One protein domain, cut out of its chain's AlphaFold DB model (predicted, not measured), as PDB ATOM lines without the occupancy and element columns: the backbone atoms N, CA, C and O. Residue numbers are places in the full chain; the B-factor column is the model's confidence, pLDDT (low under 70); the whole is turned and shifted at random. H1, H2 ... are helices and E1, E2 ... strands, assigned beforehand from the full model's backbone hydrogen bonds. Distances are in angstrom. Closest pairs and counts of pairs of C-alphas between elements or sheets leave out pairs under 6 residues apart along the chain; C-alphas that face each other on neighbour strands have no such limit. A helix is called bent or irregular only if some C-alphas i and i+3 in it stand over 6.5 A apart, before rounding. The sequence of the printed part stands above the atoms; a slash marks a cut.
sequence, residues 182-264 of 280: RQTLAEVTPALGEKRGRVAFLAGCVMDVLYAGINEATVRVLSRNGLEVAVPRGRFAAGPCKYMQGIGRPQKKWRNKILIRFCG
ATOM      1  N   ARG A 182      40.684 -60.896  18.257       79.25
ATOM      2  CA  ARG A 182      42.132 -60.616  18.214       79.25
ATOM      3  C   ARG A 182      42.965 -61.692  17.519       79.25
ATOM      4  O   ARG A 182      44.115 -61.426  17.183       79.25
ATOM      5  N   GLN A 183      42.428 -62.900  17.379       82.44
ATOM      6  CA  GLN A 183      43.086 -64.011  16.693       82.44
ATOM      7  C   GLN A 183      42.702 -64.062  15.213       82.44
ATOM      8  O   GLN A 183      43.468 -64.589  14.415       82.44
ATOM      9  N   THR A 184      41.520 -63.554  14.854       84.00
ATOM     10  CA  THR A 184      40.974 -63.647  13.493       84.00
ATOM     11  C   THR A 184      41.113 -62.361  12.692       84.00
ATOM     12  O   THR A 184      41.288 -62.423  11.478       84.00
ATOM     13  N   LEU A 185      41.077 -61.199  13.343       86.56
ATOM     14  CA  LEU A 185      41.224 -59.910  12.682       86.56
ATOM     15  C   LEU A 185      42.693 -59.593  12.394       86.56
ATOM     16  O   LEU A 185      43.544 -59.598  13.290       86.56
ATOM     17  N   ALA A 186      42.966 -59.247  11.138       87.56
ATOM     18  CA  ALA A 186      44.237 -58.667  10.733       87.56
ATOM     19  C   ALA A 186      44.412 -57.265  11.341       87.56
ATOM     20  O   ALA A 186      43.446 -56.536  11.559       87.56
ATOM     21  N   GLU A 187      45.663 -56.874  11.584       88.19
ATOM     22  CA  GLU A 187      45.992 -55.542  12.106       88.19
ATOM     23  C   GLU A 187      45.617 -54.429  11.121       88.19
ATOM     24  O   GLU A 187      45.170 -53.356  11.523       88.19
ATOM     25  N   VAL A 188      45.730 -54.713   9.824       90.81
ATOM     26  CA  VAL A 188      45.207 -53.873   8.750       90.81
ATOM     27  C   VAL A 188      44.475 -54.768   7.759       90.81
ATOM     28  O   VAL A 188      45.033 -55.746   7.270       90.81
ATOM     29  N   THR A 189      43.222 -54.430   7.475       92.25
ATOM     30  CA  THR A 189      42.430 -55.021   6.394       92.25
ATOM     31  C   THR A 189      42.297 -53.977   5.283       92.25
ATOM     32  O   THR A 189      41.816 -52.873   5.564       92.25
ATOM     33  N   PRO A 190      42.733 -54.271   4.046       93.94
ATOM     34  CA  PRO A 190      42.685 -53.306   2.954       93.94
ATOM     35  C   PRO A 190      41.242 -52.975   2.551       93.94
ATOM     36  O   PRO A 190      40.318 -53.762   2.770       93.94
ATOM     37  N   ALA A 191      41.059 -51.802   1.946       94.25
ATOM     38  CA  ALA A 191      39.825 -51.460   1.249       94.25
ATOM     39  C   ALA A 191      39.680 -52.341  -0.001       94.25
ATOM     40  O   ALA A 191      40.658 -52.568  -0.713       94.25
ATOM     41  N   LEU A 192      38.466 -52.812  -0.275       92.50
ATOM     42  CA  LEU A 192      38.125 -53.449  -1.542       92.50
ATOM     43  C   LEU A 192      37.483 -52.404  -2.458       92.50
ATOM     44  O   LEU A 192      36.530 -51.737  -2.058       92.50
ATOM     45  N   GLY A 193      38.001 -52.279  -3.680       90.62
ATOM     46  CA  GLY A 193      37.575 -51.254  -4.635       90.62
ATOM     47  C   GLY A 193      38.227 -49.893  -4.374       90.62
ATOM     48  O   GLY A 193      39.378 -49.815  -3.943       90.62
ATOM     49  N   GLU A 194      37.500 -48.812  -4.658       90.50
ATOM     50  CA  GLU A 194      37.999 -47.446  -4.479       90.50
ATOM     51  C   GLU A 194      38.193 -47.113  -2.992       90.50
ATOM     52  O   GLU A 194      37.287 -47.271  -2.169       90.50
ATOM     53  N   LYS A 195      39.388 -46.632  -2.630       92.38
ATOM     54  CA  LYS A 195      39.722 -46.292  -1.245       92.38
ATOM     55  C   LYS A 195      39.081 -44.960  -0.851       92.38
ATOM     56  O   LYS A 195      39.618 -43.893  -1.129       92.38
ATOM     57  N   ARG A 196      37.971 -45.035  -0.119       91.38
ATOM     58  CA  ARG A 196      37.208 -43.877   0.380       91.38
ATOM     59  C   ARG A 196      37.759 -43.306   1.682       91.38
ATOM     60  O   ARG A 196      37.505 -42.152   2.005       91.38
ATOM     61  N   GLY A 197      38.489 -44.106   2.459       91.62
ATOM     62  CA  GLY A 197      39.038 -43.653   3.733       91.62
ATOM     63  C   GLY A 197      39.694 -44.753   4.554       91.62
ATOM     64  O   GLY A 197      39.807 -45.900   4.122       91.62
ATOM     65  N   ARG A 198      40.135 -44.387   5.762       92.25
ATOM     66  CA  ARG A 198      40.714 -45.301   6.753       92.25
ATOM     67  C   ARG A 198      40.001 -45.146   8.088       92.25
ATOM     68  O   ARG A 198      39.824 -44.027   8.564       92.25
ATOM     69  N   VAL A 199      39.649 -46.264   8.713       91.12
ATOM     70  CA  VAL A 199      38.949 -46.306  10.001       91.12
ATOM     71  C   VAL A 199      39.694 -47.177  11.004       91.12
ATOM     72  O   VAL A 199      40.290 -48.192  10.647       91.12
ATOM     73  N   ALA A 200      39.656 -46.782  12.275       90.06
ATOM     74  CA  ALA A 200      40.133 -47.612  13.373       90.06
ATOM     75  C   ALA A 200      38.965 -48.432  13.932       90.06
ATOM     76  O   ALA A 200      37.955 -47.862  14.345       90.06
ATOM     77  N   PHE A 201      39.100 -49.756  13.970       89.00
ATOM     78  CA  PHE A 201      38.074 -50.649  14.499       89.00
ATOM     79  C   PHE A 201      38.459 -51.166  15.886       89.00
ATOM     80  O   PHE A 201      39.479 -51.832  16.070       89.00
ATOM     81  N   LEU A 202      37.630 -50.853  16.880       87.44
ATOM     82  CA  LEU A 202      37.843 -51.243  18.270       87.44
ATOM     83  C   LEU A 202      37.046 -52.518  18.550       87.44
ATOM     84  O   LEU A 202      35.843 -52.458  18.776       87.44
ATOM     85  N   ALA A 203      37.727 -53.665  18.566       84.50
ATOM     86  CA  ALA A 203      37.090 -54.973  18.751       84.50
ATOM     87  C   ALA A 203      36.379 -55.145  20.112       84.50
ATOM     88  O   ALA A 203      35.582 -56.067  20.278       84.50
ATOM     89  N   GLY A 204      36.660 -54.281  21.094       83.06
ATOM     90  CA  GLY A 204      36.066 -54.343  22.427       83.06
ATOM     91  C   GLY A 204      36.659 -55.461  23.288       83.06
ATOM     92  O   GLY A 204      37.494 -56.243  22.848       83.06
ATOM     93  N   CYS A 205      36.278 -55.515  24.563       83.44
ATOM     94  CA  CYS A 205      36.730 -56.563  25.486       83.44
ATOM     95  C   CYS A 205      35.774 -57.766  25.509       83.44
ATOM     96  O   CYS A 205      36.209 -58.904  25.359       83.44
ATOM     97  N   VAL A 206      34.471 -57.513  25.657       84.50
ATOM     98  CA  VAL A 206      33.426 -58.549  25.658       84.50
ATOM     99  C   VAL A 206      33.117 -59.011  24.237       84.50
ATOM    100  O   VAL A 206      33.069 -60.211  23.985       84.50
ATOM    101  N   MET A 207      32.969 -58.062  23.306       87.31
ATOM    102  CA  MET A 207      32.703 -58.343  21.891       87.31
ATOM    103  C   MET A 207      33.795 -59.219  21.266       87.31
ATOM    104  O   MET A 207      33.485 -60.152  20.534       87.31
ATOM    105  N   ASP A 208      35.058 -58.993  21.641       87.75
ATOM    106  CA  ASP A 208      36.197 -59.807  21.206       87.75
ATOM    107  C   ASP A 208      36.041 -61.298  21.543       87.75
ATOM    108  O   ASP A 208      36.358 -62.151  20.713       87.75
ATOM    109  N   VAL A 209      35.523 -61.603  22.738       88.19
ATOM    110  CA  VAL A 209      35.428 -62.971  23.267       88.19
ATOM    111  C   VAL A 209      34.108 -63.647  22.914       88.19
ATOM    112  O   VAL A 209      34.122 -64.810  22.527       88.19
ATOM    113  N   LEU A 210      32.978 -62.952  23.060       89.38
ATOM    114  CA  LEU A 210      31.646 -63.550  22.904       89.38
ATOM    115  C   LEU A 210      31.065 -63.384  21.498       89.38
ATOM    116  O   LEU A 210      30.259 -64.204  21.077       89.38
ATOM    117  N   TYR A 211      31.481 -62.355  20.757       90.25
ATOM    118  CA  TYR A 211      30.849 -61.958  19.495       90.25
ATOM    119  C   TYR A 211      31.869 -61.757  18.369       90.25
ATOM    120  O   TYR A 211      31.713 -60.886  17.514       90.25
ATOM    121  N   ALA A 212      32.911 -62.593  18.335       90.12
ATOM    122  CA  ALA A 212      33.991 -62.454  17.362       90.12
ATOM    123  C   ALA A 212      33.518 -62.478  15.900       90.12
ATOM    124  O   ALA A 212      33.980 -61.679  15.089       90.12
ATOM    125  N   GLY A 213      32.520 -63.311  15.584       90.38
ATOM    126  CA  GLY A 213      31.928 -63.356  14.246       90.38
ATOM    127  C   GLY A 213      31.270 -62.036  13.819       90.38
ATOM    128  O   GLY A 213      31.328 -61.684  12.642       90.38
ATOM    129  N   ILE A 214      30.703 -61.269  14.762       91.56
ATOM    130  CA  ILE A 214      30.118 -59.944  14.488       91.56
ATOM    131  C   ILE A 214      31.223 -58.939  14.166       91.56
ATOM    132  O   ILE A 214      31.111 -58.180  13.204       91.56
ATOM    133  N   ASN A 215      32.320 -58.961  14.924       92.44
ATOM    134  CA  ASN A 215      33.473 -58.108  14.653       92.44
ATOM    135  C   ASN A 215      34.081 -58.402  13.271       92.44
ATOM    136  O   ASN A 215      34.330 -57.479  12.500       92.44
ATOM    137  N   GLU A 216      34.251 -59.677  12.916       92.12
ATOM    138  CA  GLU A 216      34.710 -60.084  11.582       92.12
ATOM    139  C   GLU A 216      33.762 -59.627  10.474       92.12
ATOM    140  O   GLU A 216      34.204 -59.077   9.465       92.12
ATOM    141  N   ALA A 217      32.453 -59.820  10.658       93.75
ATOM    142  CA  ALA A 217      31.451 -59.349   9.710       93.75
ATOM    143  C   ALA A 217      31.512 -57.828   9.531       93.75
ATOM    144  O   ALA A 217      31.468 -57.345   8.401       93.75
ATOM    145  N   THR A 218      31.702 -57.088  10.623       94.50
ATOM    146  CA  THR A 218      31.822 -55.627  10.601       94.50
ATOM    147  C   THR A 218      33.046 -55.187   9.799       94.50
ATOM    148  O   THR A 218      32.922 -54.356   8.901       94.50
ATOM    149  N   VAL A 219      34.218 -55.788  10.040       94.06
ATOM    150  CA  VAL A 219      35.441 -55.490   9.272       94.06
ATOM    151  C   VAL A 219      35.264 -55.820   7.787       94.06
ATOM    152  O   VAL A 219      35.653 -55.017   6.938       94.06
ATOM    153  N   ARG A 220      34.618 -56.947   7.450       94.62
ATOM    154  CA  ARG A 220      34.316 -57.307   6.053       94.62
ATOM    155  C   ARG A 220      33.409 -56.285   5.370       94.62
ATOM    156  O   ARG A 220      33.671 -55.921   4.227       94.62
ATOM    157  N   VAL A 221      32.354 -55.828   6.044       95.75
ATOM    158  CA  VAL A 221      31.427 -54.826   5.494       95.75
ATOM    159  C   VAL A 221      32.145 -53.497   5.274       95.75
ATOM    160  O   VAL A 221      32.015 -52.919   4.200       95.75
ATOM    161  N   LEU A 222      32.946 -53.038   6.238       94.88
ATOM    162  CA  LEU A 222      33.724 -51.802   6.104       94.88
ATOM    163  C   LEU A 222      34.716 -51.883   4.934       94.88
ATOM    164  O   LEU A 222      34.734 -50.993   4.087       94.88
ATOM    165  N   SER A 223      35.470 -52.981   4.843       95.44
ATOM    166  CA  SER A 223      36.414 -53.232   3.750       95.44
ATOM    167  C   SER A 223      35.727 -53.216   2.379       95.44
ATOM    168  O   SER A 223      36.194 -52.528   1.472       95.44
ATOM    169  N   ARG A 224      34.562 -53.868   2.244       95.56
ATOM    170  CA  ARG A 224      33.746 -53.848   1.012       95.56
ATOM    171  C   ARG A 224      33.166 -52.478   0.660       95.56
ATOM    172  O   ARG A 224      32.847 -52.250  -0.497       95.56
ATOM    173  N   ASN A 225      33.039 -51.575   1.627       94.81
ATOM    174  CA  ASN A 225      32.606 -50.194   1.398       94.81
ATOM    175  C   ASN A 225      33.777 -49.253   1.053       94.81
ATOM    176  O   ASN A 225      33.633 -48.033   1.150       94.81
ATOM    177  N   GLY A 226      34.938 -49.795   0.671       92.12
ATOM    178  CA  GLY A 226      36.103 -49.002   0.283       92.12
ATOM    179  C   GLY A 226      36.865 -48.399   1.466       92.12
ATOM    180  O   GLY A 226      37.631 -47.451   1.287       92.12
ATOM    181  N   LEU A 227      36.660 -48.904   2.689       94.94
ATOM    182  CA  LEU A 227      37.362 -48.420   3.879       94.94
ATOM    183  C   LEU A 227      38.519 -49.345   4.245       94.94
ATOM    184  O   LEU A 227      38.350 -50.547   4.418       94.94
ATOM    185  N   GLU A 228      39.699 -48.768   4.440       94.44
ATOM    186  CA  GLU A 228      40.822 -49.478   5.045       94.44
ATOM    187  C   GLU A 228      40.604 -49.562   6.558       94.44
ATOM    188  O   GLU A 228      40.461 -48.541   7.234       94.44
ATOM    189  N   VAL A 229      40.585 -50.774   7.106       93.50
ATOM    190  CA  VAL A 229      40.272 -51.003   8.518       93.50
ATOM    191  C   VAL A 229      41.542 -51.340   9.281       93.50
ATOM    192  O   VAL A 229      42.145 -52.388   9.070       93.50
ATOM    193  N   ALA A 230      41.940 -50.465  10.200       90.69
ATOM    194  CA  ALA A 230      43.041 -50.707  11.121       90.69
ATOM    195  C   ALA A 230      42.503 -51.191  12.473       90.69
ATOM    196  O   ALA A 230      41.727 -50.492  13.126       90.69
ATOM    197  N   VAL A 231      42.930 -52.369  12.918       87.94
ATOM    198  CA  VAL A 231      42.569 -52.943  14.219       87.94
ATOM    199  C   VAL A 231      43.778 -52.804  15.146       87.94
ATOM    200  O   VAL A 231      44.713 -53.602  15.059       87.94
ATOM    201  N   PRO A 232      43.813 -51.792  16.036       81.12
ATOM    202  CA  PRO A 232      44.977 -51.557  16.876       81.12
ATOM    203  C   PRO A 232      45.192 -52.725  17.841       81.12
ATOM    204  O   PRO A 232      44.264 -53.173  18.516       81.12
ATOM    205  N   ARG A 233      46.439 -53.184  17.969       71.94
ATOM    206  CA  ARG A 233      46.841 -54.149  19.001       71.94
ATOM    207  C   ARG A 233      47.247 -53.416  20.287       71.94
ATOM    208  O   ARG A 233      47.790 -52.317  20.258       71.94
ATOM    209  N   GLY A 234      46.955 -54.006  21.451       64.06
ATOM    210  CA  GLY A 234      47.346 -53.468  22.767       64.06
ATOM    211  C   GLY A 234      46.194 -52.935  23.636       64.06
ATOM    212  O   GLY A 234      45.036 -53.326  23.480       64.06
ATOM    213  N   ARG A 235      46.520 -52.066  24.610       51.84
ATOM    214  CA  ARG A 235      45.582 -51.546  25.638       51.84
ATOM    215  C   ARG A 235      44.384 -50.777  25.061       51.84
ATOM    216  O   ARG A 235      43.349 -50.700  25.713       51.84
ATOM    217  N   PHE A 236      44.507 -50.250  23.844       48.59
ATOM    218  CA  PHE A 236      43.489 -49.425  23.187       48.59
ATOM    219  C   PHE A 236      42.390 -50.231  22.475       48.59
ATOM    220  O   PHE A 236      41.336 -49.683  22.172       48.59
ATOM    221  N   ALA A 237      42.580 -51.539  22.278       53.34
ATOM    222  CA  ALA A 237      41.631 -52.400  21.565       53.34
ATOM    223  C   ALA A 237      40.308 -52.655  22.319       53.34
ATOM    224  O   ALA A 237      39.324 -53.064  21.712       53.34
ATOM    225  N   ALA A 238      40.268 -52.418  23.636       55.50
ATOM    226  CA  ALA A 238      39.076 -52.634  24.464       55.50
ATOM    227  C   ALA A 238      38.020 -51.511  24.354       55.50
ATOM    228  O   ALA A 238      36.946 -51.630  24.943       55.50
ATOM    229  N   GLY A 239      38.304 -50.441  23.603       52.62
ATOM    230  CA  GLY A 239      37.371 -49.336  23.395       52.62
ATOM    231  C   GLY A 239      37.087 -48.495  24.649       52.62
ATOM    232  O   GLY A 239      37.742 -48.660  25.686       52.62
ATOM    233  N   PRO A 240      36.109 -47.574  24.581       49.81
ATOM    234  CA  PRO A 240      35.755 -46.649  25.658       49.81
ATOM    235  C   PRO A 240      35.008 -47.329  26.817       49.81
ATOM    236  O   PRO A 240      34.247 -46.678  27.520       49.81
ATOM    237  N   CYS A 241      35.235 -48.619  27.079       43.69
ATOM    238  CA  CYS A 241      34.562 -49.370  28.143       43.69
ATOM    239  C   CYS A 241      34.697 -48.682  29.523       43.69
ATOM    240  O   CYS A 241      33.785 -48.742  30.338       43.69
ATOM    241  N   LYS A 242      35.781 -47.920  29.750       41.69
ATOM    242  CA  LYS A 242      35.946 -47.058  30.939       41.69
ATOM    243  C   LYS A 242      34.968 -45.873  31.009       41.69
ATOM    244  O   LYS A 242      34.584 -45.483  32.104       41.69
ATOM    245  N   TYR A 243      34.589 -45.305  29.863       39.28
ATOM    246  CA  TYR A 243      33.683 -44.155  29.751       39.28
ATOM    247  C   TYR A 243      32.236 -44.558  30.060       39.28
ATOM    248  O   TYR A 243      31.604 -43.946  30.912       39.28
ATOM    249  N   MET A 244      31.757 -45.664  29.477       40.09
ATOM    250  CA  MET A 244      30.388 -46.165  29.701       40.09
ATOM    251  C   MET A 244      30.155 -46.719  31.118       40.09
ATOM    252  O   MET A 244      29.015 -46.887  31.534       40.09
ATOM    253  N   GLN A 245      31.219 -47.023  31.870       41.03
ATOM    254  CA  GLN A 245      31.138 -47.621  33.212       41.03
ATOM    255  C   GLN A 245      31.251 -46.597  34.355       41.03
ATOM    256  O   GLN A 245      31.313 -47.001  35.515       41.03
ATOM    257  N   GLY A 246      31.324 -45.291  34.058       38.22
ATOM    258  CA  GLY A 246      31.410 -44.242  35.084       38.22
ATOM    259  C   GLY A 246      32.687 -44.286  35.939       38.22
ATOM    260  O   GLY A 246      32.729 -43.694  37.014       38.22
ATOM    261  N   ILE A 247      33.738 -44.995  35.498       35.94
ATOM    262  CA  ILE A 247      35.026 -45.094  36.201       35.94
ATOM    263  C   ILE A 247      36.142 -44.552  35.306       35.94
ATOM    264  O   ILE A 247      36.791 -45.283  34.550       35.94
ATOM    265  N   GLY A 248      36.433 -43.262  35.454       34.25
ATOM    266  CA  GLY A 248      37.656 -42.651  34.938       34.25
ATOM    267  C   GLY A 248      37.523 -41.154  34.705       34.25
ATOM    268  O   GLY A 248      36.476 -40.684  34.281       34.25
ATOM    269  N   ARG A 249      38.608 -40.404  34.951       28.48
ATOM    270  CA  ARG A 249      38.679 -38.984  34.585       28.48
ATOM    271  C   ARG A 249      38.366 -38.822  33.088       28.48
ATOM    272  O   ARG A 249      38.971 -39.535  32.278       28.48
ATOM    273  N   PRO A 250      37.522 -37.854  32.706       33.94
ATOM    274  CA  PRO A 250      37.267 -37.521  31.317       33.94
ATOM    275  C   PRO A 250      38.561 -36.955  30.739       33.94
ATOM    276  O   PRO A 250      38.939 -35.810  30.991       33.94
ATOM    277  N   GLN A 251      39.274 -37.709  29.907       32.38
ATOM    278  CA  GLN A 251      40.151 -37.012  28.983       32.38
ATOM    279  C   GLN A 251      39.271 -36.405  27.885       32.38
ATOM    280  O   GLN A 251      39.152 -36.967  26.799       32.38
ATOM    281  N   LYS A 252      38.704 -35.213  28.146       34.16
ATOM    282  CA  LYS A 252      38.070 -34.327  27.141       34.16
ATOM    283  C   LYS A 252      38.940 -34.166  25.879       34.16
ATOM    284  O   LYS A 252      38.434 -33.926  24.790       34.16
ATOM    285  N   LYS A 253      40.252 -34.409  26.000       27.05
ATOM    286  CA  LYS A 253      41.213 -34.495  24.893       27.05
ATOM    287  C   LYS A 253      40.924 -35.599  23.858       27.05
ATOM    288  O   LYS A 253      41.430 -35.461  22.757       27.05
ATOM    289  N   TRP A 254      40.176 -36.670  24.153       33.84
ATOM    290  CA  TRP A 254      40.066 -37.844  23.256       33.84
ATOM    291  C   TRP A 254      38.937 -37.742  22.235       33.84
ATOM    292  O   TRP A 254      39.162 -38.104  21.077       33.84
ATOM    293  N   ARG A 255      37.793 -37.150  22.619       33.69
ATOM    294  CA  ARG A 255      36.697 -36.805  21.692       33.69
ATOM    295  C   ARG A 255      37.209 -35.921  20.549       33.69
ATOM    296  O   ARG A 255      36.826 -36.103  19.405       33.69
ATOM    297  N   ASN A 256      38.205 -35.088  20.857       29.50
ATOM    298  CA  ASN A 256      38.846 -34.171  19.924       29.50
ATOM    299  C   ASN A 256      40.255 -34.589  19.461       29.50
ATOM    300  O   ASN A 256      40.926 -33.782  18.838       29.50
ATOM    301  N   LYS A 257      40.773 -35.792  19.751       26.12
ATOM    302  CA  LYS A 257      42.110 -36.196  19.244       26.12
ATOM    303  C   LYS A 257      42.123 -37.483  18.452       26.12
ATOM    304  O   LYS A 257      42.872 -37.538  17.492       26.12
ATOM    305  N   ILE A 258      41.316 -38.486  18.785       31.80
ATOM    306  CA  ILE A 258      41.167 -39.640  17.888       31.80
ATOM    307  C   ILE A 258      40.126 -39.346  16.830       31.80
ATOM    308  O   ILE A 258      40.413 -39.568  15.661       31.80
ATOM    309  N   LEU A 259      38.999 -38.735  17.209       30.14
ATOM    310  CA  LEU A 259      38.051 -38.271  16.209       30.14
ATOM    311  C   LEU A 259      38.697 -37.186  15.339       30.14
ATOM    312  O   LEU A 259      38.704 -37.352  14.142       30.14
ATOM    313  N   ILE A 260      39.366 -36.158  15.876       28.30
ATOM    314  CA  ILE A 260      39.902 -35.063  15.028       28.30
ATOM    315  C   ILE A 260      41.249 -35.385  14.358       28.30
ATOM    316  O   ILE A 260      41.508 -34.861  13.285       28.30
ATOM    317  N   ARG A 261      42.110 -36.272  14.883       25.02
ATOM    318  CA  ARG A 261      43.349 -36.628  14.153       25.02
ATOM    319  C   ARG A 261      43.119 -37.669  13.052       25.02
ATOM    320  O   ARG A 261      43.946 -37.749  12.154       25.02
ATOM    321  N   PHE A 262      41.996 -38.400  13.081       29.02
ATOM    322  CA  PHE A 262      41.527 -39.231  11.958       29.02
ATOM    323  C   PHE A 262      40.480 -38.534  11.068       29.02
ATOM    324  O   PHE A 262      40.459 -38.775   9.869       29.02
ATOM    325  N   CYS A 263      39.650 -37.641  11.614       26.23
ATOM    326  CA  CYS A 263      38.635 -36.868  10.879       26.23
ATOM    327  C   CYS A 263      39.183 -35.529  10.343       26.23
ATOM    328  O   CYS A 263      38.562 -34.897   9.497       26.23
ATOM    329  N   GLY A 264      40.395 -35.125  10.745       23.73
ATOM    330  CA  GLY A 264      41.080 -33.899  10.309       23.73
ATOM    331  C   GLY A 264      41.484 -33.856   8.830       23.73
ATOM    332  O   GLY A 264      42.217 -32.960   8.427       23.73
TER     333      GLY A 264
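What this domain is: This is residues 182 to 264 of the 280 residues of the protein "(Fe-S)-binding protein" of Thermoactinomyces daqus (UniProt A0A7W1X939). Two short parallel strands, E1 and E2, lie side by side with the longest helix, H2, packed on them through its residues 218 to 223; beyond them the last third of the printed part swings out in a wide loop, with residues 244 to 249 standing free, and folds back so that H5 comes beside E1. The opening stretch, residues 182 to 196, has no named element, and its residues 188 to 189 pair antiparallel with residues 229 to 230 of E2. The 83 printed residues hold, in order, E1 H1 H2 E2 H3 H4 H5, a two-stranded parallel sheet of order E1 = E2 and five helices; the class is mostly helix, with under half of the residues in named elements. The whole is only just compact, close to loose, with a radius of gyration of the C-alphas of 13.7 A, and flat, spanning 41 by 33 by 17 A.

How they stand to each other: Start at Arg 182 and go on to E1, residues 197 to 200, whose parallel neighbour is E2, residues 227 to 230, at 30 degrees between their directions. Look there for N 199 and O 228, 2.8 A apart, and N 228 and O 197, 2.9 A apart, within hydrogen-bond range. Between the strands come H1, residues 206 to 210, and H2, residues 212 to 224, in a strand-helix-strand unit, parallel neighbour strands joined through helices, with a right-handed crossover. H1 and H2 are close but not clearly touching; their closest C-alphas, of Met 207 and Asn 215, are 7.3 A apart. H2 and E2 have their closest C-alphas at Ser 223 and Val 229, 6.5 A apart, and H2 and E1 are near each other, with 6 pairs of C-alphas within 10 A. Farther on, H3, residues 235 to 238, and H4, residues 241 to 244, meet only through their link. H5, residues 258 to 263, is apart from H4; its closest C-alpha to E1 is that of Phe 262, 7.8 A from that of Val 199. In H1, H2 and H5 each O i to N i+4 pair is within hydrogen-bond range; H3 and H4 are too short for such a pair.

Where its parts are: Find C-alpha 197 at (39.038, -43.653, 3.733), where E1 begins its 10.5 A; E2 is 9.5 A long. H2 runs 18.5 A from C-alpha 212 at (33.991, -62.454, 17.362). H1 spans 6.0 A, H4 5.5 A and H5 8.0 A, ending at C-alpha 263 at (38.635, -36.868, 10.879). H3 is irregular, but only just: C-alphas 235 and 238 are 6.7 A apart.

The domain as a whole: The C-alphas farthest apart, of Gly 193 and Ile 247, are 41.4 A apart. The printed part has no cut; the link from H4 to H5, 13 residues, is long, and the other links between named elements are tight. The mean pLDDT of the printed part is 70.3, and residues 234 to 264 are under 70.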